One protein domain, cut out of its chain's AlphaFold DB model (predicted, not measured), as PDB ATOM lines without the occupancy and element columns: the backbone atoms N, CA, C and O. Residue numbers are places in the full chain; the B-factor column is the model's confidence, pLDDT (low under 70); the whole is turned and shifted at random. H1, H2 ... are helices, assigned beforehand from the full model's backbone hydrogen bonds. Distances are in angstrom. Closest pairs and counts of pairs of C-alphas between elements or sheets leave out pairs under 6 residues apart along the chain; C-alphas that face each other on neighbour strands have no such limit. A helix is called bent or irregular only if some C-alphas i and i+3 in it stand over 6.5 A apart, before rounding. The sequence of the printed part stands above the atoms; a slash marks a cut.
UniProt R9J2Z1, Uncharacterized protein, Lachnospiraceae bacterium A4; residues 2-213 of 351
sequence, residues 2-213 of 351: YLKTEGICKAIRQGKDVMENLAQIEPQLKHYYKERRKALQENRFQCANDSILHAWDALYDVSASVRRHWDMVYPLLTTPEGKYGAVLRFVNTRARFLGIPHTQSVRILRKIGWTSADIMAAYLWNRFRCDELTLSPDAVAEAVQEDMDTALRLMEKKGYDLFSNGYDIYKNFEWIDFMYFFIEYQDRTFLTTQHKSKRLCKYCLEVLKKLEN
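What this domain is: This is residues 2 to 213 of the 351 residues of an uncharacterized protein of Lachnospiraceae bacterium A4 (UniProt R9J2Z1). Twelve helices follow one another, roughly in chain order, along one long axis: H1 to H4 make one end, H5 to H8 the middle, and H9 and H10 lead on to H11 and H12 at the other end. Most of the helices that touch are crossed. The printed part has 212 residues and no named strand; its class is all helix. It is elongated, spanning 63 by 39 by 27 A, yet compact by its radius of gyration of the C-alphas, 19.6 A.

Where its parts are: H1, residues 2 to 13, begins at C-alpha 2 (571.427, 256.439, 461.314). H2, residues 19 to 41, is 31.0 A long with a kink of 46 degrees near residue 26. H3 is residues 55 to 61 and H4 residues 64 to 76. H2, H3 and H4 are irregular: C-alphas 24 and 27 are 7.3 A apart, 58 and 61 8.1 A, and 71 and 74 7.3 A. H5, residues 80 to 98, is 27.0 A long. H6 is residues 102 to 111, H7 116 to 128, H8 137 to 146, H9 148 to 156, H10 169 to 182 and H11 189 to 192. H12, residues 198 to 212, is 21.0 A long and ends at C-alpha 212 (584.194, 307.388, 454.972).

How they stand to each other: H1 touches H3, the closest C-alphas being those of Glu 6 and Ala 55, 5.6 A. H2 touches H4 at a shallow tilt of 17 degrees, the same way, closest at C-alphas 30 and 65, 5.2 A. H5 and H7 are the hubs, touching four helices each. H5 touches H3 with residues 90 to 98 alone, about perpendicular at 87 degrees, C-alphas 58 and 94 being closest at 4.7 A. It touches H7 with residues 81 to 88 alone, at 84 degrees, closest at C-alphas 84 and 122, 4.4 A. H6 touches H8, closest at C-alphas 103 and 139, 4.4 A. H7 and H8 form a helical hairpin, closest at C-alphas 116 and 143, 4.8 A. H9 and H10 form another, closest at C-alphas 155 and 172, 6.1 A. H12 touches H10, closest at C-alphas 173 and 203, 7.5 A, and H11, closest at C-alphas 191 and 204, 4.9 A. Every O i to N i+4 pair is within hydrogen-bond range in H1, H5 to H10 and H12, against 16 of 19 in H2, 6 of 9 in H4 and 0 of 3 in H3, where 2 of 4 O i to N i+3 pairs are; H11 is too short for an i+4 pair.

The domain as a whole: The farthest C-alphas, of Glu 20 and Gln 194, are 63.9 A apart. The printed part has no cut. The links H2 to H3 and H9 to H10 are long. Residues 43 to 51, 130 and 158 to 167 have pLDDT under 70.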
ATOM      1  N   TYR A   2     570.675 255.452 462.119       76.25
ATOM      2  CA  TYR A   2     571.427 256.439 461.314       76.25
ATOM      3  C   TYR A   2     571.154 256.425 459.791       76.25
ATOM      4  O   TYR A   2     570.580 257.378 459.271       76.25
ATOM      5  N   LEU A   3     571.465 255.326 459.087       81.69
ATOM      6  CA  LEU A   3     571.287 255.232 457.624       81.69
ATOM      7  C   LEU A   3     569.825 255.385 457.174       81.69
ATOM      8  O   LEU A   3     569.542 255.984 456.139       81.69
ATOM      9  N   LYS A   4     568.876 254.872 457.971       87.25
ATOM     10  CA  LYS A   4     567.443 255.027 457.683       87.25
ATOM     11  C   LYS A   4     567.033 256.497 457.744       87.25
ATOM     12  O   LYS A   4     566.259 256.946 456.906       87.25
ATOM     13  N   THR A   5     567.565 257.250 458.704       89.62
ATOM     14  CA  THR A   5     567.218 258.660 458.855       89.62
ATOM     15  C   THR A   5     567.777 259.533 457.733       89.62
ATOM     16  O   THR A   5     567.054 260.386 457.227       89.62
ATOM     17  N   GLU A   6     569.011 259.303 457.279       90.44
ATOM     18  CA  GLU A   6     569.534 260.004 456.095       90.44
ATOM     19  C   GLU A   6     568.680 259.723 454.847       90.44
ATOM     20  O   GLU A   6     568.367 260.643 454.088       90.44
ATOM     21  N   GLY A   7     568.226 258.474 454.678       91.88
ATOM     22  CA  GLY A   7     567.275 258.098 453.629       91.88
ATOM     23  C   GLY A   7     565.949 258.864 453.715       91.88
ATOM     24  O   GLY A   7     565.457 259.348 452.696       91.88
ATOM     25  N   ILE A   8     565.406 259.043 454.924       94.75
ATOM     26  CA  ILE A   8     564.198 259.848 455.168       94.75
ATOM     27  C   ILE A   8     564.442 261.319 454.813       94.75
ATOM     28  O   ILE A   8     563.641 261.902 454.087       94.75
ATOM     29  N   CYS A   9     565.554 261.918 455.247       94.44
ATOM     30  CA  CYS A   9     565.890 263.303 454.904       94.44
ATOM     31  C   CYS A   9     565.999 263.502 453.384       94.44
ATOM     32  O   CYS A   9     565.454 264.461 452.836       94.44
ATOM     33  N   LYS A  10     566.633 262.557 452.678       92.88
ATOM     34  CA  LYS A  10     566.700 262.563 451.211       92.88
ATOM     35  C   LYS A  10     565.312 262.461 450.571       92.88
ATOM     36  O   LYS A  10     565.048 263.167 449.604       92.88
ATOM     37  N   ALA A  11     564.429 261.614 451.097       94.06
ATOM     38  CA  ALA A  11     563.060 261.482 450.605       94.06
ATOM     39  C   ALA A  11     562.234 262.764 450.828       94.06
ATOM     40  O   ALA A  11     561.568 263.212 449.897       94.06
ATOM     41  N   ILE A  12     562.365 263.413 451.992       95.06
ATOM     42  CA  ILE A  12     561.743 264.720 452.279       95.06
ATOM     43  C   ILE A  12     562.205 265.772 451.269       95.06
ATOM     44  O   ILE A  12     561.378 266.470 450.690       95.06
ATOM     45  N   ARG A  13     563.515 265.852 450.986       92.62
ATOM     46  CA  ARG A  13     564.057 266.775 449.968       92.62
ATOM     47  C   ARG A  13     563.486 266.540 448.569       92.62
ATOM     48  O   ARG A  13     563.472 267.456 447.758       92.62
ATOM     49  N   GLN A  14     563.042 265.320 448.284       93.81
ATOM     50  CA  GLN A  14     562.419 264.934 447.018       93.81
ATOM     51  C   GLN A  14     560.890 265.106 447.028       93.81
ATOM     52  O   GLN A  14     560.240 264.694 446.072       93.81
ATOM     53  N   GLY A  15     560.310 265.662 448.098       93.38
ATOM     54  CA  GLY A  15     558.863 265.831 448.244       93.38
ATOM     55  C   GLY A  15     558.096 264.516 448.406       93.38
ATOM     56  O   GLY A  15     556.904 264.466 448.116       93.38
ATOM     57  N   LYS A  16     558.767 263.436 448.820       95.06
ATOM     58  CA  LYS A  16     558.147 262.118 448.990       95.06
ATOM     59  C   LYS A  16     557.505 261.986 450.364       95.06
ATOM     60  O   LYS A  16     558.014 262.529 451.344       95.06
ATOM     61  N   ASP A  17     556.438 261.195 450.433       93.25
ATOM     62  CA  ASP A  17     555.885 260.753 451.710       93.25
ATOM     63  C   ASP A  17     556.897 259.855 452.442       93.25
ATOM     64  O   ASP A  17     557.542 258.983 451.854       93.25
ATOM     65  N   VAL A  18     557.058 260.105 453.739       95.00
ATOM     66  CA  VAL A  18     557.999 259.409 454.617       95.00
ATOM     67  C   VAL A  18     557.332 258.799 455.845       95.00
ATOM     68  O   VAL A  18     558.041 258.249 456.687       95.00
ATOM     69  N   MET A  19     556.003 258.872 455.970       93.94
ATOM     70  CA  MET A  19     555.297 258.510 457.203       93.94
ATOM     71  C   MET A  19     555.515 257.052 457.623       93.94
ATOM     72  O   MET A  19     555.757 256.790 458.801       93.94
ATOM     73  N   GLU A  20     555.519 256.109 456.679       92.62
ATOM     74  CA  GLU A  20     555.786 254.694 456.975       92.62
ATOM     75  C   GLU A  20     557.224 254.477 457.476       92.62
ATOM     76  O   GLU A  20     557.450 253.872 458.527       92.62
ATOM     77  N   ASN A  21     558.208 255.033 456.765       92.06
ATOM     78  CA  ASN A  21     559.619 254.941 457.150       92.06
ATOM     79  C   ASN A  21     559.881 255.606 458.506       92.06
ATOM     80  O   ASN A  21     560.671 255.103 459.309       92.06
ATOM     81  N   LEU A  22     559.203 256.723 458.772       93.81
ATOM     82  CA  LEU A  22     559.278 257.432 460.036       93.81
ATOM     83  C   LEU A  22     558.687 256.597 461.179       93.81
ATOM     84  O   LEU A  22     559.331 256.459 462.220       93.81
ATOM     85  N   ALA A  23     557.521 255.978 460.976       94.31
ATOM     86  CA  ALA A  23     556.880 255.126 461.977       94.31
ATOM     87  C   ALA A  23     557.793 253.972 462.431       94.31
ATOM     88  O   ALA A  23     557.816 253.631 463.614       94.31
ATOM     89  N   GLN A  24     558.616 253.425 461.529       94.06
ATOM     90  CA  GLN A  24     559.589 252.377 461.861       94.06
ATOM     91  C   GLN A  24     560.727 252.850 462.782       94.06
ATOM     92  O   GLN A  24     561.313 252.032 463.497       94.06
ATOM     93  N   ILE A  25     561.094 254.137 462.748       95.12
ATOM     94  CA  ILE A  25     562.207 254.680 463.545       95.12
ATOM     95  C   ILE A  25     561.747 255.462 464.779       95.12
ATOM     96  O   ILE A  25     562.532 255.639 465.710       95.12
ATOM     97  N   GLU A  26     560.485 255.884 464.831       95.69
ATOM     98  CA  GLU A  26     559.931 256.707 465.908       95.69
ATOM     99  C   GLU A  26     560.127 256.102 467.317       95.69
ATOM    100  O   GLU A  26     560.539 256.837 468.219       95.69
ATOM    101  N   PRO A  27     559.960 254.778 467.554       96.06
ATOM    102  CA  PRO A  27     560.252 254.184 468.862       96.06
ATOM    103  C   PRO A  27     561.724 254.330 469.281       96.06
ATOM    104  O   PRO A  27     562.010 254.562 470.458       96.06
ATOM    105  N   GLN A  28     562.654 254.234 468.323       95.00
ATOM    106  CA  GLN A  28     564.093 254.394 468.568       95.00
ATOM    107  C   GLN A  28     564.419 255.850 468.916       95.00
ATOM    108  O   GLN A  28     565.126 256.098 469.892       95.00
ATOM    109  N   LEU A  29     563.841 256.811 468.184       94.81
ATOM    110  CA  LEU A  29     563.985 258.244 468.465       94.81
ATOM    111  C   LEU A  29     563.433 258.603 469.847       94.81
ATOM    112  O   LEU A  29     564.095 259.288 470.628       94.81
ATOM    113  N   LYS A  30     562.245 258.090 470.186       95.56
ATOM    114  CA  LYS A  30     561.624 258.287 471.500       95.56
ATOM    115  C   LYS A  30     562.527 257.798 472.631       95.56
ATOM    116  O   LYS A  30     562.674 258.499 473.631       95.56
ATOM    117  N   HIS A  31     563.118 256.610 472.487       94.00
ATOM    118  CA  HIS A  31     564.048 256.071 473.478       94.00
ATOM    119  C   HIS A  31     565.323 256.920 473.573       94.00
ATOM    120  O   HIS A  31     565.680 257.354 474.667       94.00
ATOM    121  N   TYR A  32     565.943 257.249 472.438       91.44
ATOM    122  CA  TYR A  32     567.156 258.069 472.378       91.44
ATOM    123  C   TYR A  32     566.991 259.420 473.095       91.44
ATOM    124  O   TYR A  32     567.778 259.763 473.978       91.44
ATOM    125  N   TYR A  33     565.933 260.178 472.785       91.25
ATOM    126  CA  TYR A  33     565.725 261.489 473.408       91.25
ATOM    127  C   TYR A  33     565.263 261.417 474.863       91.25
ATOM    128  O   TYR A  33     565.472 262.378 475.608       91.25
ATOM    129  N   LYS A  34     564.664 260.300 475.292       91.75
ATOM    130  CA  LYS A  34     564.388 260.054 476.713       91.75
ATOM    131  C   LYS A  34     565.698 259.946 477.498       91.75
ATOM    132  O   LYS A  34     565.845 260.640 478.503       91.75
ATOM    133  N   GLU A  35     566.653 259.155 477.013       89.25
ATOM    134  CA  GLU A  35     567.967 259.016 477.654       89.25
ATOM    135  C   GLU A  35     568.762 260.324 477.600       89.25
ATOM    136  O   GLU A  35     569.313 260.759 478.610       89.25
ATOM    137  N   ARG A  36     568.738 261.028 476.458       86.38
ATOM    138  CA  ARG A  36     569.394 262.339 476.326       86.38
ATOM    139  C   ARG A  36     568.838 263.365 477.315       86.38
ATOM    140  O   ARG A  36     569.599 264.113 477.920       86.38
ATOM    141  N   ARG A  37     567.516 263.395 477.510       87.38
ATOM    142  CA  ARG A  37     566.872 264.274 478.497       87.38
ATOM    143  C   ARG A  37     567.336 263.959 479.915       87.38
ATOM    144  O   ARG A  37     567.682 264.884 480.641       87.38
ATOM    145  N   LYS A  38     567.364 262.677 480.287       86.81
ATOM    146  CA  LYS A  38     567.852 262.237 481.598       86.81
ATOM    147  C   LYS A  38     569.303 262.676 481.819       86.81
ATOM    148  O   LYS A  38     569.616 263.252 482.852       86.81
ATOM    149  N   ALA A  39     570.162 262.500 480.815       83.88
ATOM    150  CA  ALA A  39     571.559 262.919 480.890       83.88
ATOM    151  C   ALA A  39     571.733 264.443 481.060       83.88
ATOM    152  O   ALA A  39     572.589 264.871 481.834       83.88
ATOM    153  N   LEU A  40     570.913 265.257 480.382       82.25
ATOM    154  CA  LEU A  40     570.901 266.715 480.563       82.25
ATOM    155  C   LEU A  40     570.450 267.114 481.975       82.25
ATOM    156  O   LEU A  40     571.069 267.972 482.593       82.25
ATOM    157  N   GLN A  41     569.412 266.464 482.507       83.19
ATOM    158  CA  GLN A  41     568.917 266.711 483.869       83.19
ATOM    159  C   GLN A  41     569.938 266.332 484.948       83.19
ATOM    160  O   GLN A  41     570.017 266.988 485.980       83.19
ATOM    161  N   GLU A  42     570.750 265.309 484.693       82.94
ATOM    162  CA  GLU A  42     571.862 264.893 485.557       82.94
ATOM    163  C   GLU A  42     573.134 265.744 485.355       82.94
ATOM    164  O   GLU A  42     574.192 265.408 485.884       82.94
ATOM    165  N   ASN A  43     573.052 266.834 484.578       69.31
ATOM    166  CA  ASN A  43     574.148 267.753 484.261       69.31
ATOM    167  C   ASN A  43     575.407 267.058 483.707       69.31
ATOM    168  O   ASN A  43     576.544 267.462 483.973       69.31
ATOM    169  N   ARG A  44     575.227 265.988 482.922       63.50
ATOM    170  CA  ARG A  44     576.347 265.310 482.261       63.50
ATOM    171  C   ARG A  44     576.889 266.219 481.155       63.50
ATOM    172  O   ARG A  44     576.327 266.288 480.063       63.50
ATOM    173  N   PHE A  45     578.001 266.898 481.454       53.81
ATOM    174  CA  PHE A  45     578.661 267.933 480.638       53.81
ATOM    175  C   PHE A  45     578.806 267.577 479.142       53.81
ATOM    176  O   PHE A  45     578.718 268.443 478.273       53.81
ATOM    177  N   GLN A  46     578.965 266.290 478.822       54.00
ATOM    178  CA  GLN A  46     579.128 265.771 477.458       54.00
ATOM    179  C   GLN A  46     577.883 265.938 476.561       54.00
ATOM    180  O   GLN A  46     578.023 266.003 475.345       54.00
ATOM    181  N   CYS A  47     576.668 266.046 477.112       49.97
ATOM    182  CA  CYS A  47     575.441 266.142 476.303       49.97
ATOM    183  C   CYS A  47     575.112 267.564 475.818       49.97
ATOM    184  O   CYS A  47     574.330 267.720 474.871       49.97
ATOM    185  N   ALA A  48     575.689 268.582 476.465       48.16
ATOM    186  CA  ALA A  48     575.482 269.995 476.148       48.16
ATOM    187  C   ALA A  48     576.409 270.496 475.020       48.16
ATOM    188  O   ALA A  48     576.024 271.392 474.281       48.16
ATOM    189  N   ASN A  49     577.585 269.881 474.845       53.81
ATOM    190  CA  ASN A  49     578.629 270.287 473.887       53.81
ATOM    191  C   ASN A  49     578.778 269.317 472.697       53.81
ATOM    192  O   ASN A  49     579.862 269.133 472.152       53.81
ATOM    193  N   ASP A  50     577.687 268.660 472.318       64.25
ATOM    194  CA  ASP A  50     577.674 267.716 471.204       64.25
ATOM    195  C   ASP A  50     577.634 268.470 469.865       64.25
ATOM    196  O   ASP A  50     576.580 268.980 469.469       64.25
ATOM    197  N   SER A  51     578.791 268.564 469.206       63.91
ATOM    198  CA  SER A  51     578.965 269.164 467.874       63.91
ATOM    199  C   SER A  51     578.670 268.184 466.733       63.91
ATOM    200  O   SER A  51     578.780 268.547 465.559       63.91
ATOM    201  N   ILE A  52     578.273 266.943 467.040       74.75
ATOM    202  CA  ILE A  52     577.963 265.942 466.023       74.75
ATOM    203  C   ILE A  52     576.604 266.267 465.395       74.75
ATOM    204  O   ILE A  52     575.574 266.356 466.064       74.75
ATOM    205  N   LEU A  53     576.596 266.411 464.069       81.31
ATOM    206  CA  LEU A  53     575.365 266.557 463.303       81.31
ATOM    207  C   LEU A  53     574.736 265.187 463.077       81.31
ATOM    208  O   LEU A  53     575.285 264.337 462.376       81.31
ATOM    209  N   HIS A  54     573.549 264.992 463.631       85.88
ATOM    210  CA  HIS A  54     572.782 263.778 463.429       85.88
ATOM    211  C   HIS A  54     571.600 264.031 462.503       85.88
ATOM    212  O   HIS A  54     570.773 264.891 462.784       85.88
ATOM    213  N   ALA A  55     571.446 263.226 461.450       88.00
ATOM    214  CA  ALA A  55     570.351 263.390 460.493       88.00
ATOM    215  C   ALA A  55     568.956 263.423 461.151       88.00
ATOM    216  O   ALA A  55     568.059 264.099 460.656       88.00
ATOM    217  N   TRP A  56     568.760 262.721 462.274       90.56
ATOM    218  CA  TRP A  56     567.471 262.696 462.972       90.56
ATOM    219  C   TRP A  56     567.103 264.009 463.653       90.56
ATOM    220  O   TRP A  56     565.914 264.302 463.750       90.56
ATOM    221  N   ASP A  57     568.077 264.839 464.033       90.25
ATOM    222  CA  ASP A  57     567.800 266.175 464.568       90.25
ATOM    223  C   ASP A  57     567.153 267.081 463.499       90.25
ATOM    224  O   ASP A  57     566.461 268.039 463.844       90.25
ATOM    225  N   ALA A  58     567.297 266.755 462.204       94.50
ATOM    226  CA  ALA A  58     566.657 267.489 461.113       94.50
ATOM    227  C   ALA A  58     565.131 267.302 461.086       94.50
ATOM    228  O   ALA A  58     564.411 268.171 460.595       94.50
ATOM    229  N   LEU A  59     564.625 266.185 461.624       95.81
ATOM    230  CA  LEU A  59     563.243 265.719 461.456       95.81
ATOM    231  C   LEU A  59     562.215 266.428 462.358       95.81
ATOM    232  O   LEU A  59     561.134 265.890 462.586       95.81
ATOM    233  N   TYR A  60     562.522 267.627 462.861       96.12
ATOM    234  CA  TYR A  60     561.648 268.419 463.739       96.12
ATOM    235  C   TYR A  60     560.206 268.551 463.213       96.12
ATOM    236  O   TYR A  60     559.238 268.437 463.968       96.12
ATOM    237  N   ASP A  61     560.054 268.747 461.902       94.50
ATOM    238  CA  ASP A  61     558.747 268.989 461.291       94.50
ATOM    239  C   ASP A  61     557.892 267.718 461.181       94.50
ATOM    240  O   ASP A  61     556.668 267.819 461.180       94.50
ATOM    241  N   VAL A  62     558.499 266.527 461.159       95.00
ATOM    242  CA  VAL A  62     557.789 265.263 460.881       95.00
ATOM    243  C   VAL A  62     557.760 264.296 462.067       95.00
ATOM    244  O   VAL A  62     556.761 263.613 462.261       95.00
ATOM    245  N   SER A  63     558.805 264.253 462.903       96.62
ATOM    246  CA  SER A  63     558.891 263.346 464.057       96.62
ATOM    247  C   SER A  63     558.369 264.005 465.331       96.62
ATOM    248  O   SER A  63     558.913 265.007 465.803       96.62
ATOM    249  N   ALA A  64     557.358 263.393 465.949       96.44
ATOM    250  CA  ALA A  64     556.802 263.865 467.214       96.44
ATOM    251  C   ALA A  64     557.832 263.818 468.357       96.44
ATOM    252  O   ALA A  64     557.848 264.699 469.219       96.44
ATOM    253  N   SER A  65     558.707 262.810 468.366       96.62
ATOM    254  CA  SER A  65     559.756 262.648 469.376       96.62
ATOM    255  C   SER A  65     560.847 263.704 469.240       96.62
ATOM    256  O   SER A  65     561.246 264.284 470.250       96.62
ATOM    257  N   VAL A  66     561.290 263.987 468.010       95.88
ATOM    258  CA  VAL A  66     562.287 265.037 467.734       95.88
ATOM    259  C   VAL A  66     561.711 266.404 468.089       95.88
ATOM    260  O   VAL A  66     562.346 267.160 468.821       95.88
ATOM    261  N   ARG A  67     560.479 266.698 467.651       96.81
ATOM    262  CA  ARG A  67     559.794 267.955 467.978       96.81
ATOM    263  C   ARG A  67     559.702 268.168 469.486       96.81
ATOM    264  O   ARG A  67     560.213 269.153 470.005       96.81
ATOM    265  N   ARG A  68     559.172 267.176 470.213       95.94
ATOM    266  CA  ARG A  68     559.060 267.223 471.680       95.94
ATOM    267  C   ARG A  68     560.413 267.383 472.372       95.94
ATOM    268  O   ARG A  68     560.468 267.957 473.457       95.94
ATOM    269  N   HIS A  69     561.491 266.821 471.824       93.44
ATOM    270  CA  HIS A  69     562.822 267.045 472.377       93.44
ATOM    271  C   HIS A  69     563.204 268.523 472.287       93.44
ATOM    272  O   HIS A  69     563.492 269.124 473.320       93.44
ATOM    273  N   TRP A  70     563.158 269.099 471.087       94.12
ATOM    274  CA  TRP A  70     563.565 270.483 470.848       94.12
ATOM    275  C   TRP A  70     562.674 271.500 471.563       94.12
ATOM    276  O   TRP A  70     563.205 272.434 472.160       94.12
ATOM    277  N   ASP A  71     561.362 271.264 471.616       95.50
ATOM    278  CA  ASP A  71     560.414 272.119 472.345       95.50
ATOM    279  C   ASP A  71     560.703 272.168 473.859       95.50
ATOM    280  O   ASP A  71     560.299 273.100 474.547       95.50
ATOM    281  N   MET A  72     561.396 271.160 474.404       92.38
ATOM    282  CA  MET A  72     561.650 271.027 475.843       92.38
ATOM    283  C   MET A  72     563.118 271.196 476.242       92.38
ATOM    284  O   MET A  72     563.410 271.229 477.437       92.38
ATOM    285  N   VAL A  73     564.059 271.235 475.293       90.62
ATOM    286  CA  VAL A  73     565.494 271.177 475.621       90.62
ATOM    287  C   VAL A  73     566.016 272.496 476.183       90.62
ATOM    288  O   VAL A  73     566.881 272.474 477.051       90.62
ATOM    289  N   TYR A  74     565.471 273.631 475.741       91.00
ATOM    290  CA  TYR A  74     565.952 274.963 476.113       91.00
ATOM    291  C   TYR A  74     566.090 275.190 477.636       91.00
ATOM    292  O   TYR A  74     567.192 275.529 478.070       91.00
ATOM    293  N   PRO A  75     565.065 274.942 478.483       89.88
ATOM    294  CA  PRO A  75     565.193 275.120 479.935       89.88
ATOM    295  C   PRO A  75     566.129 274.106 480.612       89.88
ATOM    296  O   PRO A  75     566.505 274.302 481.762       89.88
ATOM    297  N   LEU A  76     566.500 273.019 479.927       88.44
ATOM    298  CA  LEU A  76     567.419 272.003 480.451       88.44
ATOM    299  C   LEU A  76     568.891 272.351 480.186       88.44
ATOM    300  O   LEU A  76     569.777 271.713 480.749       88.44
ATOM    301  N   LEU A  77     569.164 273.336 479.327       86.75
ATOM    302  CA  LEU A  77     570.514 273.800 479.014       86.75
ATOM    303  C   LEU A  77     570.911 274.896 480.006       86.75
ATOM    304  O   LEU A  77     570.595 276.073 479.830       86.75
ATOM    305  N   THR A  78     571.594 274.484 481.071       81.06
ATOM    306  CA  THR A  78     571.979 275.349 482.198       81.06
ATOM    307  C   THR A  78     573.224 276.192 481.927       81.06
ATOM    308  O   THR A  78     573.440 277.182 482.624       81.06
ATOM    309  N   THR A  79     574.027 275.846 480.916       80.69
ATOM    310  CA  THR A  79     575.226 276.602 480.523       80.69
ATOM    311  C   THR A  79     574.992 277.412 479.242       80.69
ATOM    312  O   THR A  79     574.323 276.920 478.323       80.69
ATOM    313  N   PRO A  80     575.564 278.628 479.129       81.75
ATOM    314  CA  PRO A  80     575.523 279.418 477.896       81.75
ATOM    315  C   PRO A  80     576.037 278.643 476.674       81.75
ATOM    316  O   PRO A  80     575.380 278.592 475.638       81.75
ATOM    317  N   GLU A  81     577.165 277.947 476.805       80.62
ATOM    318  CA  GLU A  81     577.764 277.180 475.709       80.62
ATOM    319  C   GLU A  81     576.874 276.028 475.253       80.62
ATOM    320  O   GLU A  81     576.797 275.757 474.057       80.62
ATOM    321  N   GLY A  82     576.154 275.389 476.183       83.00
ATOM    322  CA  GLY A  82     575.183 274.354 475.844       83.00
ATOM    323  C   GLY A  82     574.043 274.892 474.982       83.00
ATOM    324  O   GLY A  82     573.616 274.235 474.030       83.00
ATOM    325  N   LYS A  83     573.582 276.114 475.273       87.31
ATOM    326  CA  LYS A  83     572.586 276.814 474.452       87.31
ATOM    327  C   LYS A  83     573.138 277.120 473.062       87.31
ATOM    328  O   LYS A  83     572.509 276.766 472.068       87.31
ATOM    329  N   TYR A  84     574.330 277.703 472.972       87.88
ATOM    330  CA  TYR A  84     574.922 278.107 471.691       87.88
ATOM    331  C   TYR A  84     575.222 276.912 470.787       87.88
ATOM    332  O   TYR A  84     574.846 276.917 469.615       87.88
ATOM    333  N   GLY A  85     575.803 275.849 471.349       87.06
ATOM    334  CA  GLY A  85     576.036 274.597 470.635       87.06
ATOM    335  C   GLY A  85     574.738 273.967 470.125       87.06
ATOM    336  O   GLY A  85     574.682 273.500 468.991       87.06
ATOM    337  N   ALA A  86     573.657 274.011 470.909       90.19
ATOM    338  CA  ALA A  86     572.356 273.501 470.480       90.19
ATOM    339  C   ALA A  86     571.723 274.328 469.344       90.19
ATOM    340  O   ALA A  86     571.187 273.722 468.412       90.19
ATOM    341  N   VAL A  87     571.832 275.668 469.362       93.19
ATOM    342  CA  VAL A  87     571.424 276.525 468.226       93.19
ATOM    343  C   VAL A  87     572.176 276.107 466.967       93.19
ATOM    344  O   VAL A  87     571.558 275.811 465.943       93.19
ATOM    345  N   LEU A  88     573.506 276.029 467.054       92.19
ATOM    346  CA  LEU A  88     574.363 275.676 465.925       92.19
ATOM    347  C   LEU A  88     574.050 274.273 465.399       92.19
ATOM    348  O   LEU A  88     573.869 274.106 464.192       92.19
ATOM    349  N   ARG A  89     573.891 273.279 466.280       91.88
ATOM    350  CA  ARG A  89     573.523 271.912 465.886       91.88
ATOM    351  C   ARG A  89     572.188 271.886 465.152       91.88
ATOM    352  O   ARG A  89     572.098 271.260 464.096       91.88
ATOM    353  N   PHE A  90     571.171 272.576 465.666       93.94
ATOM    354  CA  PHE A  90     569.842 272.591 465.059       93.94
ATOM    355  C   PHE A  90     569.869 273.158 463.635       93.94
ATOM    356  O   PHE A  90     569.406 272.507 462.695       93.94
ATOM    357  N   VAL A  91     570.453 274.349 463.460       94.50
ATOM    358  CA  VAL A  91     570.449 275.035 462.160       94.50
ATOM    359  C   VAL A  91     571.324 274.314 461.131       94.50
ATOM    360  O   VAL A  91     570.871 274.098 460.008       94.50
ATOM    361  N   ASN A  92     572.520 273.848 461.520       92.50
ATOM    362  CA  ASN A  92     573.440 273.172 460.598       92.50
ATOM    363  C   ASN A  92     572.921 271.787 460.202       92.50
ATOM    364  O   ASN A  92     573.090 271.376 459.056       92.50
ATOM    365  N   THR A  93     572.253 271.067 461.110       92.38
ATOM    366  CA  THR A  93     571.652 269.768 460.781       92.38
ATOM    367  C   THR A  93     570.558 269.938 459.725       92.38
ATOM    368  O   THR A  93     570.542 269.229 458.716       92.38
ATOM    369  N   ARG A  94     569.650 270.899 459.922       94.62
ATOM    370  CA  ARG A  94     568.553 271.164 458.979       94.62
ATOM    371  C   ARG A  94     569.071 271.663 457.629       94.62
ATOM    372  O   ARG A  94     568.602 271.183 456.597       94.62
ATOM    373  N   ALA A  95     570.081 272.531 457.621       91.38
ATOM    374  CA  ALA A  95     570.733 272.965 456.388       91.38
ATOM    375  C   ALA A  95     571.389 271.794 455.649       91.38
ATOM    376  O   ALA A  95     571.103 271.565 454.476       91.38
ATOM    377  N   ARG A  96     572.201 270.991 456.342       86.69
ATOM    378  CA  ARG A  96     572.945 269.882 455.734       86.69
ATOM    379  C   ARG A  96     572.039 268.790 455.171       86.69
ATOM    380  O   ARG A  96     572.237 268.345 454.044       86.69
ATOM    381  N   PHE A  97     571.067 268.324 455.953       90.25
ATOM    382  CA  PHE A  97     570.292 267.133 455.592       90.25
ATOM    383  C   PHE A  97     569.005 267.445 454.830       90.25
ATOM    384  O   PHE A  97     568.556 266.600 454.055       90.25
ATOM    385  N   LEU A  98     568.426 268.636 455.009       93.19
ATOM    386  CA  LEU A  98     567.167 269.029 454.366       93.19
ATOM    387  C   LEU A  98     567.312 270.212 453.400       93.19
ATOM    388  O   LEU A  98     566.370 270.496 452.669       93.19
ATOM    389  N   GLY A  99     568.467 270.887 453.354       89.81
ATOM    390  CA  GLY A  99     568.646 272.095 452.541       89.81
ATOM    391  C   GLY A  99     567.876 273.305 453.078       89.81
ATOM    392  O   GLY A  99     567.625 274.249 452.334       89.81
ATOM    393  N   ILE A 100     567.464 273.275 454.349       93.25
ATOM    394  CA  ILE A 100     566.660 274.337 454.960       93.25
ATOM    395  C   ILE A 100     567.573 275.493 455.400       93.25
ATOM    396  O   ILE A 100     568.512 275.249 456.162       93.25
ATOM    397  N   PRO A 101     567.295 276.751 455.007       93.50
ATOM    398  CA  PRO A 101     568.096 277.901 455.419       93.50
ATOM    399  C   PRO A 101     568.187 278.074 456.944       93.50
ATOM    400  O   PRO A 101     567.248 277.773 457.693       93.50
ATOM    401  N   HIS A 102     569.311 278.627 457.415       95.88
ATOM    402  CA  HIS A 102     569.515 278.909 458.839       95.88
ATOM    403  C   HIS A 102     568.459 279.880 459.390       95.88
ATOM    404  O   HIS A 102     567.953 279.641 460.483       95.88
ATOM    405  N   THR A 103     568.058 280.900 458.623       96.38
ATOM    406  CA  THR A 103     567.001 281.865 458.994       96.38
ATOM    407  C   THR A 103     565.683 281.164 459.331       96.38
ATOM    408  O   THR A 103     565.116 281.366 460.403       96.38
ATOM    409  N   GLN A 104     565.228 280.245 458.475       96.38
ATOM    410  CA  GLN A 104     564.005 279.476 458.712       96.38
ATOM    411  C   GLN A 104     564.107 278.608 459.974       96.38
ATOM    412  O   GLN A 104     563.148 278.508 460.740       96.38
ATOM    413  N   SER A 105     565.269 277.999 460.210       97.00
ATOM    414  CA  SER A 105     565.506 277.177 461.400       97.00
ATOM    415  C   SER A 105     565.561 278.020 462.680       97.00
ATOM    416  O   SER A 105     564.973 277.632 463.688       97.00
ATOM    417  N   VAL A 106     566.178 279.204 462.643       97.31
ATOM    418  CA  VAL A 106     566.180 280.146 463.775       97.31
ATOM    419  C   VAL A 106     564.764 280.608 464.102       97.31
ATOM    420  O   VAL A 106     564.383 280.572 465.268       97.31
ATOM    421  N   ARG A 107     563.932 280.936 463.108       97.00
ATOM    422  CA  ARG A 107     562.522 281.305 463.345       97.00
ATOM    423  C   ARG A 107     561.728 280.206 464.064       97.00
ATOM    424  O   ARG A 107     560.832 280.524 464.842       97.00
ATOM    425  N   ILE A 108     562.048 278.927 463.844       96.94
ATOM    426  CA  ILE A 108     561.467 277.815 464.618       96.94
ATOM    427  C   ILE A 108     561.943 277.871 466.069       96.94
ATOM    428  O   ILE A 108     561.110 277.869 466.972       96.94
ATOM    429  N   LEU A 109     563.257 277.972 466.297       96.69
ATOM    430  CA  LEU A 109     563.826 278.073 467.646       96.69
ATOM    431  C   LEU A 109     563.206 279.242 468.431       96.69
ATOM    432  O   LEU A 109     562.802 279.081 469.581       96.69
ATOM    433  N   ARG A 110     563.037 280.403 467.792       95.38
ATOM    434  CA  ARG A 110     562.410 281.585 468.403       95.38
ATOM    435  C   ARG A 110     560.977 281.303 468.874       95.38
ATOM    436  O   ARG A 110     560.615 281.692 469.981       95.38
ATOM    437  N   LYS A 111     560.181 280.556 468.095       95.50
ATOM    438  CA  LYS A 111     558.808 280.156 468.473       95.50
ATOM    439  C   LYS A 111     558.749 279.219 469.681       95.50
ATOM    440  O   LYS A 111     557.723 279.179 470.351       95.50
ATOM    441  N   ILE A 112     559.824 278.483 469.956       95.06
ATOM    442  CA  ILE A 112     559.898 277.509 471.058       95.06
ATOM    443  C   ILE A 112     560.762 278.003 472.230       95.06
ATOM    444  O   ILE A 112     561.233 277.208 473.040       95.06
ATOM    445  N   GLY A 113     560.948 279.323 472.339       94.06
ATOM    446  CA  GLY A 113     561.465 279.982 473.542       94.06
ATOM    447  C   GLY A 113     562.919 280.456 473.484       94.06
ATOM    448  O   GLY A 113     563.381 281.065 474.447       94.06
ATOM    449  N   TRP A 114     563.639 280.230 472.382       95.06
ATOM    450  CA  TRP A 114     565.005 280.745 472.220       95.06
ATOM    451  C   TRP A 114     564.993 282.262 471.997       95.06
ATOM    452  O   TRP A 114     564.159 282.774 471.248       95.06
ATOM    453  N   THR A 115     565.908 282.999 472.630       94.50
ATOM    454  CA  THR A 115     565.929 284.475 472.619       94.50
ATOM    455  C   THR A 115     566.803 285.054 471.494       94.50
ATOM    456  O   THR A 115     567.693 284.368 470.998       94.50
ATOM    457  N   SER A 116     566.610 286.323 471.101       95.25
ATOM    458  CA  SER A 116     567.521 287.004 470.160       95.25
ATOM    459  C   SER A 116     568.941 287.064 470.719       95.25
ATOM    460  O   SER A 116     569.901 286.825 469.990       95.25
ATOM    461  N   ALA A 117     569.068 287.276 472.033       91.94
ATOM    462  CA  ALA A 117     570.338 287.222 472.745       91.94
ATOM    463  C   ALA A 117     571.048 285.867 472.568       91.94
ATOM    464  O   ALA A 117     572.253 285.846 472.324       91.94
ATOM    465  N   ASP A 118     570.319 284.743 472.621       91.88
ATOM    466  CA  ASP A 118     570.903 283.413 472.388       91.88
ATOM    467  C   ASP A 118     571.450 283.273 470.959       91.88
ATOM    468  O   ASP A 118     572.512 282.683 470.766       91.88
ATOM    469  N   ILE A 119     570.758 283.832 469.959       95.56
ATOM    470  CA  ILE A 119     571.182 283.781 468.549       95.56
ATOM    471  C   ILE A 119     572.428 284.646 468.314       95.56
ATOM    472  O   ILE A 119     573.397 284.172 467.718       95.56
ATOM    473  N   MET A 120     572.442 285.884 468.818       93.88
ATOM    474  CA  MET A 120     573.607 286.777 468.729       93.88
ATOM    475  C   MET A 120     574.823 286.191 469.453       93.88
ATOM    476  O   MET A 120     575.944 286.219 468.940       93.88
ATOM    477  N   ALA A 121     574.606 285.608 470.633       89.31
ATOM    478  CA  ALA A 121     575.667 284.953 471.377       89.31
ATOM    479  C   ALA A 121     576.172 283.694 470.673       89.31
ATOM    480  O   ALA A 121     577.381 283.499 470.613       89.31
ATOM    481  N   ALA A 122     575.290 282.881 470.085       90.50
ATOM    482  CA  ALA A 122     575.694 281.723 469.297       90.50
ATOM    483  C   ALA A 122     576.530 282.121 468.073       90.50
ATOM    484  O   ALA A 122     577.496 281.431 467.756       90.50
ATOM    485  N   TYR A 123     576.219 283.250 467.427       91.62
ATOM    486  CA  TYR A 123     577.024 283.795 466.332       91.62
ATOM    487  C   TYR A 123     578.430 284.183 466.780       91.62
ATOM    488  O   TYR A 123     579.417 283.718 466.216       91.62
ATOM    489  N   LEU A 124     578.542 285.002 467.825       88.06
ATOM    490  CA  LEU A 124     579.845 285.392 468.354       88.06
ATOM    491  C   LEU A 124     580.599 284.171 468.887       88.06
ATOM    492  O   LEU A 124     581.775 283.993 468.601       88.06
ATOM    493  N   TRP A 125     579.933 283.264 469.596       84.06
ATOM    494  CA  TRP A 125     580.547 282.014 470.034       84.06
ATOM    495  C   TRP A 125     581.094 281.230 468.842       84.06
ATOM    496  O   TRP A 125     582.246 280.818 468.877       84.06
ATOM    497  N   ASN A 126     580.325 281.119 467.758       86.06
ATOM    498  CA  ASN A 126     580.743 280.471 466.524       86.06
ATOM    499  C   ASN A 126     581.967 281.122 465.866       86.06
ATOM    500  O   ASN A 126     582.883 280.415 465.454       86.06
ATOM    501  N   ARG A 127     582.012 282.457 465.789       84.88
ATOM    502  CA  ARG A 127     583.120 283.181 465.147       84.88
ATOM    503  C   ARG A 127     584.458 282.984 465.863       84.88
ATOM    504  O   ARG A 127     585.494 283.041 465.205       84.88
ATOM    505  N   PHE A 128     584.429 282.708 467.168       76.50
ATOM    506  CA  PHE A 128     585.624 282.594 468.015       76.50
ATOM    507  C   PHE A 128     585.937 281.179 468.499       76.50
ATOM    508  O   PHE A 128     587.055 280.921 468.949       76.50
ATOM    509  N   ARG A 129     584.981 280.247 468.439       73.12
ATOM    510  CA  ARG A 129     585.227 278.850 468.791       73.12
ATOM    511  C   ARG A 129     585.845 278.066 467.646       73.12
ATOM    512  O   ARG A 129     585.766 278.387 466.468       73.12
ATOM    513  N   CYS A 130     586.450 276.972 468.071       66.44
ATOM    514  CA  CYS A 130     587.105 275.953 467.279       66.44
ATOM    515  C   CYS A 130     586.067 274.955 466.746       66.44
ATOM    516  O   CYS A 130     586.183 273.763 467.008       66.44
ATOM    517  N   ASP A 131     584.999 275.442 466.116       71.88
ATOM    518  CA  ASP A 131     583.895 274.600 465.646       71.88
ATOM    519  C   ASP A 131     583.844 274.580 464.109       71.88
ATOM    520  O   ASP A 131     584.294 275.516 463.443       71.88
ATOM    521  N   GLU A 132     583.325 273.490 463.555       83.06
ATOM    522  CA  GLU A 132     583.005 273.342 462.134       83.06
ATOM    523  C   GLU A 132     581.567 273.779 461.818       83.06
ATOM    524  O   GLU A 132     581.225 274.028 460.656       83.06
ATOM    525  N   LEU A 133     580.709 273.866 462.839       88.25
ATOM    526  CA  LEU A 133     579.358 274.399 462.692       88.25
ATOM    527  C   LEU A 133     579.420 275.898 462.419       88.25
ATOM    528  O   LEU A 133     580.386 276.547 462.789       88.25
ATOM    529  N   THR A 134     578.413 276.463 461.751       90.81
ATOM    530  CA  THR A 134     578.369 277.904 461.425       90.81
ATOM    531  C   THR A 134     576.978 278.489 461.613       90.81
ATOM    532  O   THR A 134     575.990 277.770 461.494       90.81
ATOM    533  N   LEU A 135     576.864 279.789 461.885       93.19
ATOM    534  CA  LEU A 135     575.574 280.487 461.875       93.19
ATOM    535  C   LEU A 135     575.550 281.518 460.746       93.19
ATOM    536  O   LEU A 135     576.517 282.253 460.567       93.19
ATOM    537  N   SER A 136     574.457 281.552 459.971       94.19
ATOM    538  CA  SER A 136     574.342 282.509 458.860       94.19
ATOM    539  C   SER A 136     574.215 283.928 459.420       94.19
ATOM    540  O   SER A 136     573.354 284.128 460.284       94.19
ATOM    541  N   PRO A 137     574.994 284.904 458.920       95.56
ATOM    542  CA  PRO A 137     574.857 286.308 459.302       95.56
ATOM    543  C   PRO A 137     573.432 286.849 459.128       95.56
ATOM    544  O   PRO A 137     572.973 287.621 459.965       95.56
ATOM    545  N   ASP A 138     572.682 286.374 458.126       97.25
ATOM    546  CA  ASP A 138     571.286 286.787 457.905       97.25
ATOM    547  C   ASP A 138     570.369 286.414 459.072       97.25
ATOM    548  O   ASP A 138     569.519 287.196 459.491       97.25
ATOM    549  N   ALA A 139     570.560 285.224 459.648       96.94
ATOM    550  CA  ALA A 139     569.764 284.778 460.789       96.94
ATOM    551  C   ALA A 139     570.049 285.613 462.048       96.94
ATOM    552  O   ALA A 139     569.182 285.779 462.904       96.94
ATOM    553  N   VAL A 140     571.266 286.144 462.152       97.00
ATOM    554  CA  VAL A 140     571.694 287.011 463.251       97.00
ATOM    555  C   VAL A 140     571.199 288.432 463.031       97.00
ATOM    556  O   VAL A 140     570.796 289.080 463.989       97.00
ATOM    557  N   ALA A 141     571.159 288.895 461.781       97.62
ATOM    558  CA  ALA A 141     570.588 290.187 461.429       97.62
ATOM    559  C   ALA A 141     569.106 290.282 461.798       97.62
ATOM    560  O   ALA A 141     568.712 291.268 462.414       97.62
ATOM    561  N   GLU A 142     568.309 289.240 461.522       97.31
ATOM    562  CA  GLU A 142     566.914 289.174 461.987       97.31
ATOM    563  C   GLU A 142     566.829 289.300 463.517       97.31
ATOM    564  O   GLU A 142     566.045 290.092 464.038       97.31
ATOM    565  N   ALA A 143     567.693 288.593 464.255       96.94
ATOM    566  CA  ALA A 143     567.724 288.682 465.713       96.94
ATOM    567  C   ALA A 143     568.115 290.085 466.217       96.94
ATOM    568  O   ALA A 143     567.543 290.551 467.203       96.94
ATOM    569  N   VAL A 144     569.070 290.756 465.559       97.12
ATOM    570  CA  VAL A 144     569.500 292.129 465.891       97.12
ATOM    571  C   VAL A 144     568.399 293.144 465.622       97.12
ATOM    572  O   VAL A 144     568.184 294.029 466.443       97.12
ATOM    573  N   GLN A 145     567.669 293.002 464.516       95.81
ATOM    574  CA  GLN A 145     566.533 293.871 464.203       95.81
ATOM    575  C   GLN A 145     565.406 293.738 465.239       95.81
ATOM    576  O   GLN A 145     564.771 294.732 465.579       95.81
ATOM    577  N   GLU A 146     565.181 292.532 465.767       95.62
ATOM    578  CA  GLU A 146     564.175 292.284 466.807       95.62
ATOM    579  C   GLU A 146     564.578 292.797 468.202       95.62
ATOM    580  O   GLU A 146     563.703 293.130 468.998       95.62
ATOM    581  N   ASP A 147     565.875 292.833 468.528       95.44
ATOM    582  CA  ASP A 147     566.387 293.212 469.855       95.44
ATOM    583  C   ASP A 147     567.676 294.045 469.743       95.44
ATOM    584  O   ASP A 147     568.777 293.629 470.129       95.44
ATOM    585  N   MET A 148     567.526 295.249 469.188       95.44
ATOM    586  CA  MET A 148     568.629 296.193 469.011       95.44
ATOM    587  C   MET A 148     569.270 296.573 470.352       95.44
ATOM    588  O   MET A 148     570.487 296.711 470.437       95.44
ATOM    589  N   ASP A 149     568.485 296.668 471.427       93.12
ATOM    590  CA  ASP A 149     568.988 297.004 472.761       93.12
ATOM    591  C   ASP A 149     570.023 295.986 473.256       93.12
ATOM    592  O   ASP A 149     571.068 296.366 473.796       93.12
ATOM    593  N   THR A 150     569.776 294.685 473.061       91.19
ATOM    594  CA  THR A 150     570.779 293.654 473.361       91.19
ATOM    595  C   THR A 150     571.998 293.778 472.453       91.19
ATOM    596  O   THR A 150     573.125 293.673 472.944       91.19
ATOM    597  N   ALA A 151     571.812 294.043 471.158       93.25
ATOM    598  CA  ALA A 151     572.924 294.215 470.226       93.25
ATOM    599  C   ALA A 151     573.843 295.387 470.626       93.25
ATOM    600  O   ALA A 151     575.071 295.243 470.615       93.25
ATOM    601  N   LEU A 152     573.263 296.511 471.061       91.69
ATOM    602  CA  LEU A 152     573.991 297.672 471.577       91.69
ATOM    603  C   LEU A 152     574.711 297.346 472.887       91.69
ATOM    604  O   LEU A 152     575.899 297.640 473.022       91.69
ATOM    605  N   ARG A 153     574.051 296.654 473.824       87.75
ATOM    606  CA  ARG A 153     574.701 296.178 475.058       87.75
ATOM    607  C   ARG A 153     575.899 295.274 474.774       87.75
ATOM    608  O   ARG A 153     576.916 295.397 475.458       87.75
ATOM    609  N   LEU A 154     575.809 294.402 473.768       86.50
ATOM    610  CA  LEU A 154     576.914 293.540 473.342       86.50
ATOM    611  C   LEU A 154     578.077 294.339 472.752       86.50
ATOM    612  O   LEU A 154     579.232 294.078 473.092       86.50
ATOM    613  N   MET A 155     577.785 295.354 471.934       88.00
ATOM    614  CA  MET A 155     578.794 296.266 471.386       88.00
ATOM    615  C   MET A 155     579.510 297.057 472.489       88.00
ATOM    616  O   MET A 155     580.737 297.183 472.466       88.00
ATOM    617  N   GLU A 156     578.758 297.536 473.482       82.62
ATOM    618  CA  GLU A 156     579.267 298.294 474.629       82.62
ATOM    619  C   GLU A 156     579.876 297.429 475.739       82.62
ATOM    620  O   GLU A 156     580.476 297.967 476.672       82.62
ATOM    621  N   LYS A 157     579.717 296.101 475.662       76.06
ATOM    622  CA  LYS A 157     580.074 295.149 476.726       76.06
ATOM    623  C   LYS A 157     579.391 295.449 478.068       76.06
ATOM    624  O   LYS A 157     579.989 295.259 479.128       76.06
ATOM    625  N   LYS A 158     578.147 295.935 478.053       67.44
ATOM    626  CA  LYS A 158     577.393 296.257 479.273       67.44
ATOM    627  C   LYS A 158     576.421 295.145 479.650       67.44
ATOM    628  O   LYS A 158     575.580 294.753 478.850       67.44
ATOM    629  N   GLY A 159     576.479 294.712 480.911       54.31
ATOM    630  CA  GLY A 159     575.379 294.010 481.588       54.31
ATOM    631  C   GLY A 159     574.986 292.635 481.039       54.31
ATOM    632  O   GLY A 159     573.979 292.096 481.479       54.31
ATOM    633  N   TYR A 160     575.753 292.066 480.109       54.50
ATOM    634  CA  TYR A 160     575.485 290.754 479.530       54.50
ATOM    635  C   TYR A 160     576.772 289.945 479.462       54.50
ATOM    636  O   TYR A 160     577.566 290.075 478.532       54.50
ATOM    637  N   ASP A 161     576.959 289.085 480.457       58.72
ATOM    638  CA  ASP A 161     577.977 288.044 480.407       58.72
ATOM    639  C   ASP A 161     577.434 286.851 479.601       58.72
ATOM    640  O   ASP A 161     577.191 285.769 480.128       58.72
ATOM    641  N   LEU A 162     577.159 287.062 478.302       60.34
ATOM    642  CA  LEU A 162     576.805 285.959 477.386       60.34
ATOM    643  C   LEU A 162     577.990 284.999 477.193       60.34
ATOM    644  O   LEU A 162     577.841 283.922 476.629       60.34
ATOM    645  N   PHE A 163     579.187 285.365 477.650       58.66
ATOM    646  CA  PHE A 163     580.391 284.575 477.478       58.66
ATOM    647  C   PHE A 163     581.057 284.393 478.836       58.66
ATOM    648  O   PHE A 163     581.817 285.244 479.258       58.66
ATOM    649  N   SER A 164     580.859 283.229 479.447       53.56
ATOM    650  CA  SER A 164     581.512 282.721 480.672       53.56
ATOM    651  C   SER A 164     583.045 282.878 480.771       53.56
ATOM    652  O   SER A 164     583.630 282.549 481.801       53.56
ATOM    653  N   ASN A 165     583.723 283.356 479.724       49.69
ATOM    654  CA  ASN A 165     585.164 283.540 479.671       49.69
ATOM    655  C   ASN A 165     585.497 285.024 479.518       49.69
ATOM    656  O   ASN A 165     584.969 285.694 478.630       49.69
ATOM    657  N   GLY A 166     586.413 285.489 480.371       54.03
ATOM    658  CA  GLY A 166     586.821 286.882 480.518       54.03
ATOM    659  C   GLY A 166     587.228 287.613 479.235       54.03
ATOM    660  O   GLY A 166     587.336 287.052 478.148       54.03
ATOM    661  N   TYR A 167     587.445 288.917 479.405       53.19
ATOM    662  CA  TYR A 167     587.720 289.918 478.373       53.19
ATOM    663  C   TYR A 167     588.402 289.392 477.093       53.19
ATOM    664  O   TYR A 167     589.608 289.151 477.069       53.19
ATOM    665  N   ASP A 168     587.637 289.336 475.997       73.50
ATOM    666  CA  ASP A 168     588.159 289.161 474.641       73.50
ATOM    667  C   ASP A 168     587.800 290.391 473.791       73.50
ATOM    668  O   ASP A 168     586.640 290.659 473.464       73.50
ATOM    669  N   ILE A 169     588.810 291.203 473.472       79.81
ATOM    670  CA  ILE A 169     588.630 292.407 472.656       79.81
ATOM    671  C   ILE A 169     588.288 292.078 471.200       79.81
ATOM    672  O   ILE A 169     587.601 292.874 470.565       79.81
ATOM    673  N   TYR A 170     588.691 290.914 470.691       81.19
ATOM    674  CA  TYR A 170     588.430 290.530 469.308       81.19
ATOM    675  C   TYR A 170     586.946 290.242 469.082       81.19
ATOM    676  O   TYR A 170     586.408 290.663 468.064       81.19
ATOM    677  N   LYS A 171     586.248 289.669 470.072       83.19
ATOM    678  CA  LYS A 171     584.777 289.533 470.045       83.19
ATOM    679  C   LYS A 171     584.068 290.863 469.853       83.19
ATOM    680  O   LYS A 171     583.089 290.951 469.122       83.19
ATOM    681  N   ASN A 172     584.585 291.907 470.493       86.19
ATOM    682  CA  ASN A 172     584.037 293.249 470.347       86.19
ATOM    683  C   ASN A 172     584.243 293.788 468.939       86.19
ATOM    684  O   ASN A 172     583.338 294.410 468.408       86.19
ATOM    685  N   PHE A 173     585.436 293.581 468.382       90.19
ATOM    686  CA  PHE A 173     585.799 294.048 467.050       90.19
ATOM    687  C   PHE A 173     584.965 293.358 465.980       90.19
ATOM    688  O   PHE A 173     584.388 294.038 465.147       90.19
ATOM    689  N   GLU A 174     584.789 292.042 466.092       90.06
ATOM    690  CA  GLU A 174     583.889 291.286 465.223       90.06
ATOM    691  C   GLU A 174     582.443 291.778 465.329       90.06
ATOM    692  O   GLU A 174     581.763 291.901 464.316       90.06
ATOM    693  N   TRP A 175     581.961 292.090 466.535       92.94
ATOM    694  CA  TRP A 175     580.611 292.627 466.691       92.94
ATOM    695  C   TRP A 175     580.475 294.050 466.132       92.94
ATOM    696  O   TRP A 175     579.452 294.371 465.542       92.94
ATOM    697  N   ILE A 176     581.503 294.893 466.273       94.44
ATOM    698  CA  ILE A 176     581.545 296.229 465.657       94.44
ATOM    699  C   ILE A 176     581.510 296.099 464.132       94.44
ATOM    700  O   ILE A 176     580.688 296.754 463.495       94.44
ATOM    701  N   ASP A 177     582.341 295.232 463.554       94.50
ATOM    702  CA  ASP A 177     582.339 294.968 462.115       94.50
ATOM    703  C   ASP A 177     580.966 294.476 461.662       94.50
ATOM    704  O   ASP A 177     580.385 295.034 460.737       94.50
ATOM    705  N   PHE A 178     580.387 293.504 462.365       95.50
ATOM    706  CA  PHE A 178     579.046 293.018 462.065       95.50
ATOM    707  C   PHE A 178     578.009 294.155 462.078       95.50
ATOM    708  O   PHE A 178     577.271 294.334 461.110       95.50
ATOM    709  N   MET A 179     577.985 294.979 463.130       96.44
ATOM    710  CA  MET A 179     577.019 296.072 463.261       96.44
ATOM    711  C   MET A 179     577.183 297.136 462.169       96.44
ATOM    712  O   MET A 179     576.200 297.541 461.557       96.44
ATOM    713  N   TYR A 180     578.403 297.592 461.891       96.25
ATOM    714  CA  TYR A 180     578.608 298.717 460.972       96.25
ATOM    715  C   TYR A 180     578.766 298.304 459.508       96.25
ATOM    716  O   TYR A 180     578.387 299.070 458.627       96.25
ATOM    717  N   PHE A 181     579.300 297.114 459.231       94.75
ATOM    718  CA  PHE A 181     579.558 296.649 457.868       94.75
ATOM    719  C   PHE A 181     578.500 295.671 457.343       94.75
ATOM    720  O   PHE A 181     578.316 295.615 456.130       94.75
ATOM    721  N   PHE A 182     577.820 294.894 458.203       95.19
ATOM    722  CA  PHE A 182     576.810 293.909 457.768       95.19
ATOM    723  C   PHE A 182     575.407 294.473 457.942       95.19
ATOM    724  O   PHE A 182     574.615 294.480 457.008       95.19
ATOM    725  N   ILE A 183     575.116 294.939 459.159       95.31
ATOM    726  CA  ILE A 183     573.822 295.524 459.530       95.31
ATOM    727  C   ILE A 183     573.699 296.967 459.031       95.31
ATOM    728  O   ILE A 183     572.598 297.507 459.003       95.31
ATOM    729  N   GLU A 184     574.814 297.584 458.626       93.38
ATOM    730  CA  GLU A 184     574.872 298.984 458.194       93.38
ATOM    731  C   GLU A 184     574.264 299.926 459.244       93.38
ATOM    732  O   GLU A 184     573.473 300.822 458.942       93.38
ATOM    733  N   TYR A 185     574.618 299.705 460.515       95.19
ATOM    734  CA  TYR A 185     574.149 300.520 461.627       95.19
ATOM    735  C   TYR A 185     574.583 301.984 461.450       95.19
ATOM    736  O   TYR A 185     575.769 302.296 461.331       95.19
ATOM    737  N   GLN A 186     573.601 302.885 461.399       92.81
ATOM    738  CA  GLN A 186     573.810 304.273 460.971       92.81
ATOM    739  C   GLN A 186     574.316 305.192 462.088       92.81
ATOM    740  O   GLN A 186     575.015 306.169 461.815       92.81
ATOM    741  N   ASP A 187     573.971 304.905 463.345       95.69
ATOM    742  CA  ASP A 187     574.385 305.727 464.481       95.69
ATOM    743  C   ASP A 187     575.865 305.492 464.791       95.69
ATOM    744  O   ASP A 187     576.268 304.445 465.293       95.69
ATOM    745  N   ARG A 188     576.684 306.504 464.496       95.25
ATOM    746  CA  ARG A 188     578.140 306.466 464.669       95.25
ATOM    747  C   ARG A 188     578.600 306.872 466.071       95.25
ATOM    748  O   ARG A 188     579.808 306.901 466.305       95.25
ATOM    749  N   THR A 189     577.687 307.157 467.008       95.44
ATOM    750  CA  THR A 189     578.018 307.685 468.345       95.44
ATOM    751  C   THR A 189     579.020 306.793 469.072       95.44
ATOM    752  O   THR A 189     579.981 307.290 469.663       95.44
ATOM    753  N   PHE A 190     578.860 305.468 468.991       94.94
ATOM    754  CA  PHE A 190     579.803 304.534 469.606       94.94
ATOM    755  C   PHE A 190     581.217 304.666 469.018       94.94
ATOM    756  O   PHE A 190     582.194 304.629 469.764       94.94
ATOM    757  N   LEU A 191     581.349 304.849 467.702       96.44
ATOM    758  CA  LEU A 191     582.652 304.960 467.043       96.44
ATOM    759  C   LEU A 191     583.360 306.287 467.349       96.44
ATOM    760  O   LEU A 191     584.587 306.320 467.417       96.44
ATOM    761  N   THR A 192     582.604 307.369 467.540       95.06
ATOM    762  CA  THR A 192     583.151 308.709 467.807       95.06
ATOM    763  C   THR A 192     583.376 308.989 469.292       95.06
ATOM    764  O   THR A 192     584.088 309.930 469.642       95.06
ATOM    765  N   THR A 193     582.777 308.194 470.181       93.06
ATOM    766  CA  THR A 193     582.935 308.346 471.633       93.06
ATOM    767  C   THR A 193     584.340 307.939 472.079       93.06
ATOM    768  O   THR A 193     584.906 306.947 471.618       93.06
ATOM    769  N   GLN A 194     584.911 308.685 473.026       90.75
ATOM    770  CA  GLN A 194     586.192 308.328 473.623       90.75
ATOM    771  C   GLN A 194     586.040 307.124 474.563       90.75
ATOM    772  O   GLN A 194     585.376 307.194 475.598       90.75
ATOM    773  N   HIS A 195     586.720 306.025 474.234       89.81
ATOM    774  CA  HIS A 195     586.745 304.811 475.050       89.81
ATOM    775  C   HIS A 195     587.954 304.780 475.990       89.81
ATOM    776  O   HIS A 195     589.016 305.330 475.698       89.81
ATOM    777  N   LYS A 196     587.839 304.048 477.107       88.38
ATOM    778  CA  LYS A 196     588.969 303.824 478.035       88.38
ATOM    779  C   LYS A 196     590.128 303.060 477.379       88.38
ATOM    780  O   LYS A 196     591.290 303.272 477.714       88.38
ATOM    781  N   SER A 197     589.820 302.148 476.455       89.00
ATOM    782  CA  SER A 197     590.819 301.335 475.755       89.00
ATOM    783  C   SER A 197     591.365 302.076 474.536       89.00
ATOM    784  O   SER A 197     590.662 302.240 473.542       89.00
ATOM    785  N   LYS A 198     592.657 302.430 474.564       91.94
ATOM    786  CA  LYS A 198     593.358 303.017 473.403       91.94
ATOM    787  C   LYS A 198     593.251 302.138 472.154       91.94
ATOM    788  O   LYS A 198     593.134 302.650 471.046       91.94
ATOM    789  N   ARG A 199     593.273 300.811 472.336       92.56
ATOM    790  CA  ARG A 199     593.152 299.841 471.242       92.56
ATOM    791  C   ARG A 199     591.761 299.880 470.608       92.56
ATOM    792  O   ARG A 199     591.671 299.831 469.389       92.56
ATOM    793  N   LEU A 200     590.707 300.008 471.419       91.69
ATOM    794  CA  LEU A 200     589.341 300.174 470.917       91.69
ATOM    795  C   LEU A 200     589.183 301.513 470.191       91.69
ATOM    796  O   LEU A 200     588.671 301.516 469.083       91.69
ATOM    797  N   CYS A 201     589.701 302.619 470.739       93.44
ATOM    798  CA  CYS A 201     589.673 303.912 470.043       93.44
ATOM    799  C   CYS A 201     590.343 303.839 468.667       93.44
ATOM    800  O   CYS A 201     589.778 304.308 467.685       93.44
ATOM    801  N   LYS A 202     591.528 303.217 468.583       96.00
ATOM    802  CA  LYS A 202     592.215 303.010 467.303       96.00
ATOM    803  C   LYS A 202     591.349 302.206 466.329       96.00
ATOM    804  O   LYS A 202     591.232 302.596 465.175       96.00
ATOM    805  N   TYR A 203     590.719 301.131 466.801       95.81
ATOM    806  CA  TYR A 203     589.845 300.304 465.973       95.81
ATOM    807  C   TYR A 203     588.605 301.063 465.481       95.81
ATOM    808  O   TYR A 203     588.288 301.021 464.298       95.81
ATOM    809  N   CYS A 204     587.944 301.833 466.350       96.25
ATOM    810  CA  CYS A 204     586.807 302.665 465.958       96.25
ATOM    811  C   CYS A 204     587.184 303.686 464.873       96.25
ATOM    812  O   CYS A 204     586.413 303.894 463.941       96.25
ATOM    813  N   LEU A 205     588.383 304.280 464.947       96.31
ATOM    814  CA  LEU A 205     588.898 305.173 463.899       96.31
ATOM    815  C   LEU A 205     589.144 304.438 462.573       96.31
ATOM    816  O   LEU A 205     588.877 304.993 461.510       96.31
ATOM    817  N   GLU A 206     589.633 303.197 462.614       95.69
ATOM    818  CA  GLU A 206     589.797 302.362 461.414       95.69
ATOM    819  C   GLU A 206     588.444 302.044 460.763       95.69
ATOM    820  O   GLU A 206     588.316 302.135 459.540       95.69
ATOM    821  N   VAL A 207     587.425 301.740 461.572       96.19
ATOM    822  CA  VAL A 207     586.048 301.523 461.104       96.19
ATOM    823  C   VAL A 207     585.476 302.804 460.495       96.19
ATOM    824  O   VAL A 207     584.996 302.764 459.366       96.19
ATOM    825  N   LEU A 208     585.598 303.953 461.170       96.00
ATOM    826  CA  LEU A 208     585.155 305.251 460.639       96.00
ATOM    827  C   LEU A 208     585.809 305.573 459.296       96.00
ATOM    828  O   LEU A 208     585.105 305.886 458.340       96.00
ATOM    829  N   LYS A 209     587.131 305.409 459.190       94.06
ATOM    830  CA  LYS A 209     587.863 305.646 457.942       94.06
ATOM    831  C   LYS A 209     587.358 304.753 456.805       94.06
ATOM    832  O   LYS A 209     587.241 305.208 455.671       94.06
ATOM    833  N   LYS A 210     587.050 303.480 457.086       92.50
ATOM    834  CA  LYS A 210     586.455 302.575 456.090       92.50
ATOM    835  C   LYS A 210     585.060 303.035 455.663       92.50
ATOM    836  O   LYS A 210     584.790 303.050 454.469       92.50
ATOM    837  N   LEU A 211     584.215 303.450 456.607       93.25
ATOM    838  CA  LEU A 211     582.881 303.990 456.315       93.25
ATOM    839  C   LEU A 211     582.940 305.302 455.506       93.25
ATOM    840  O   LEU A 211     582.037 305.581 454.722       93.25
ATOM    841  N   GLU A 212     583.977 306.123 455.695       90.12
ATOM    842  CA  GLU A 212     584.194 307.388 454.972       90.12
ATOM    843  C   GLU A 212     584.737 307.196 453.554       90.12
ATOM    844  O   GLU A 212     584.336 307.918 452.644       90.12
ATOM    845  N   ASN A 213     585.607 306.201 453.345       84.44
ATOM    846  CA  ASN A 213     586.115 305.848 452.013       84.44
ATOM    847  C   ASN A 213     585.005 305.372 451.053       84.44
ATOM    848  O   ASN A 213     585.230 305.297 449.843       84.44
TER     849      ASN A 213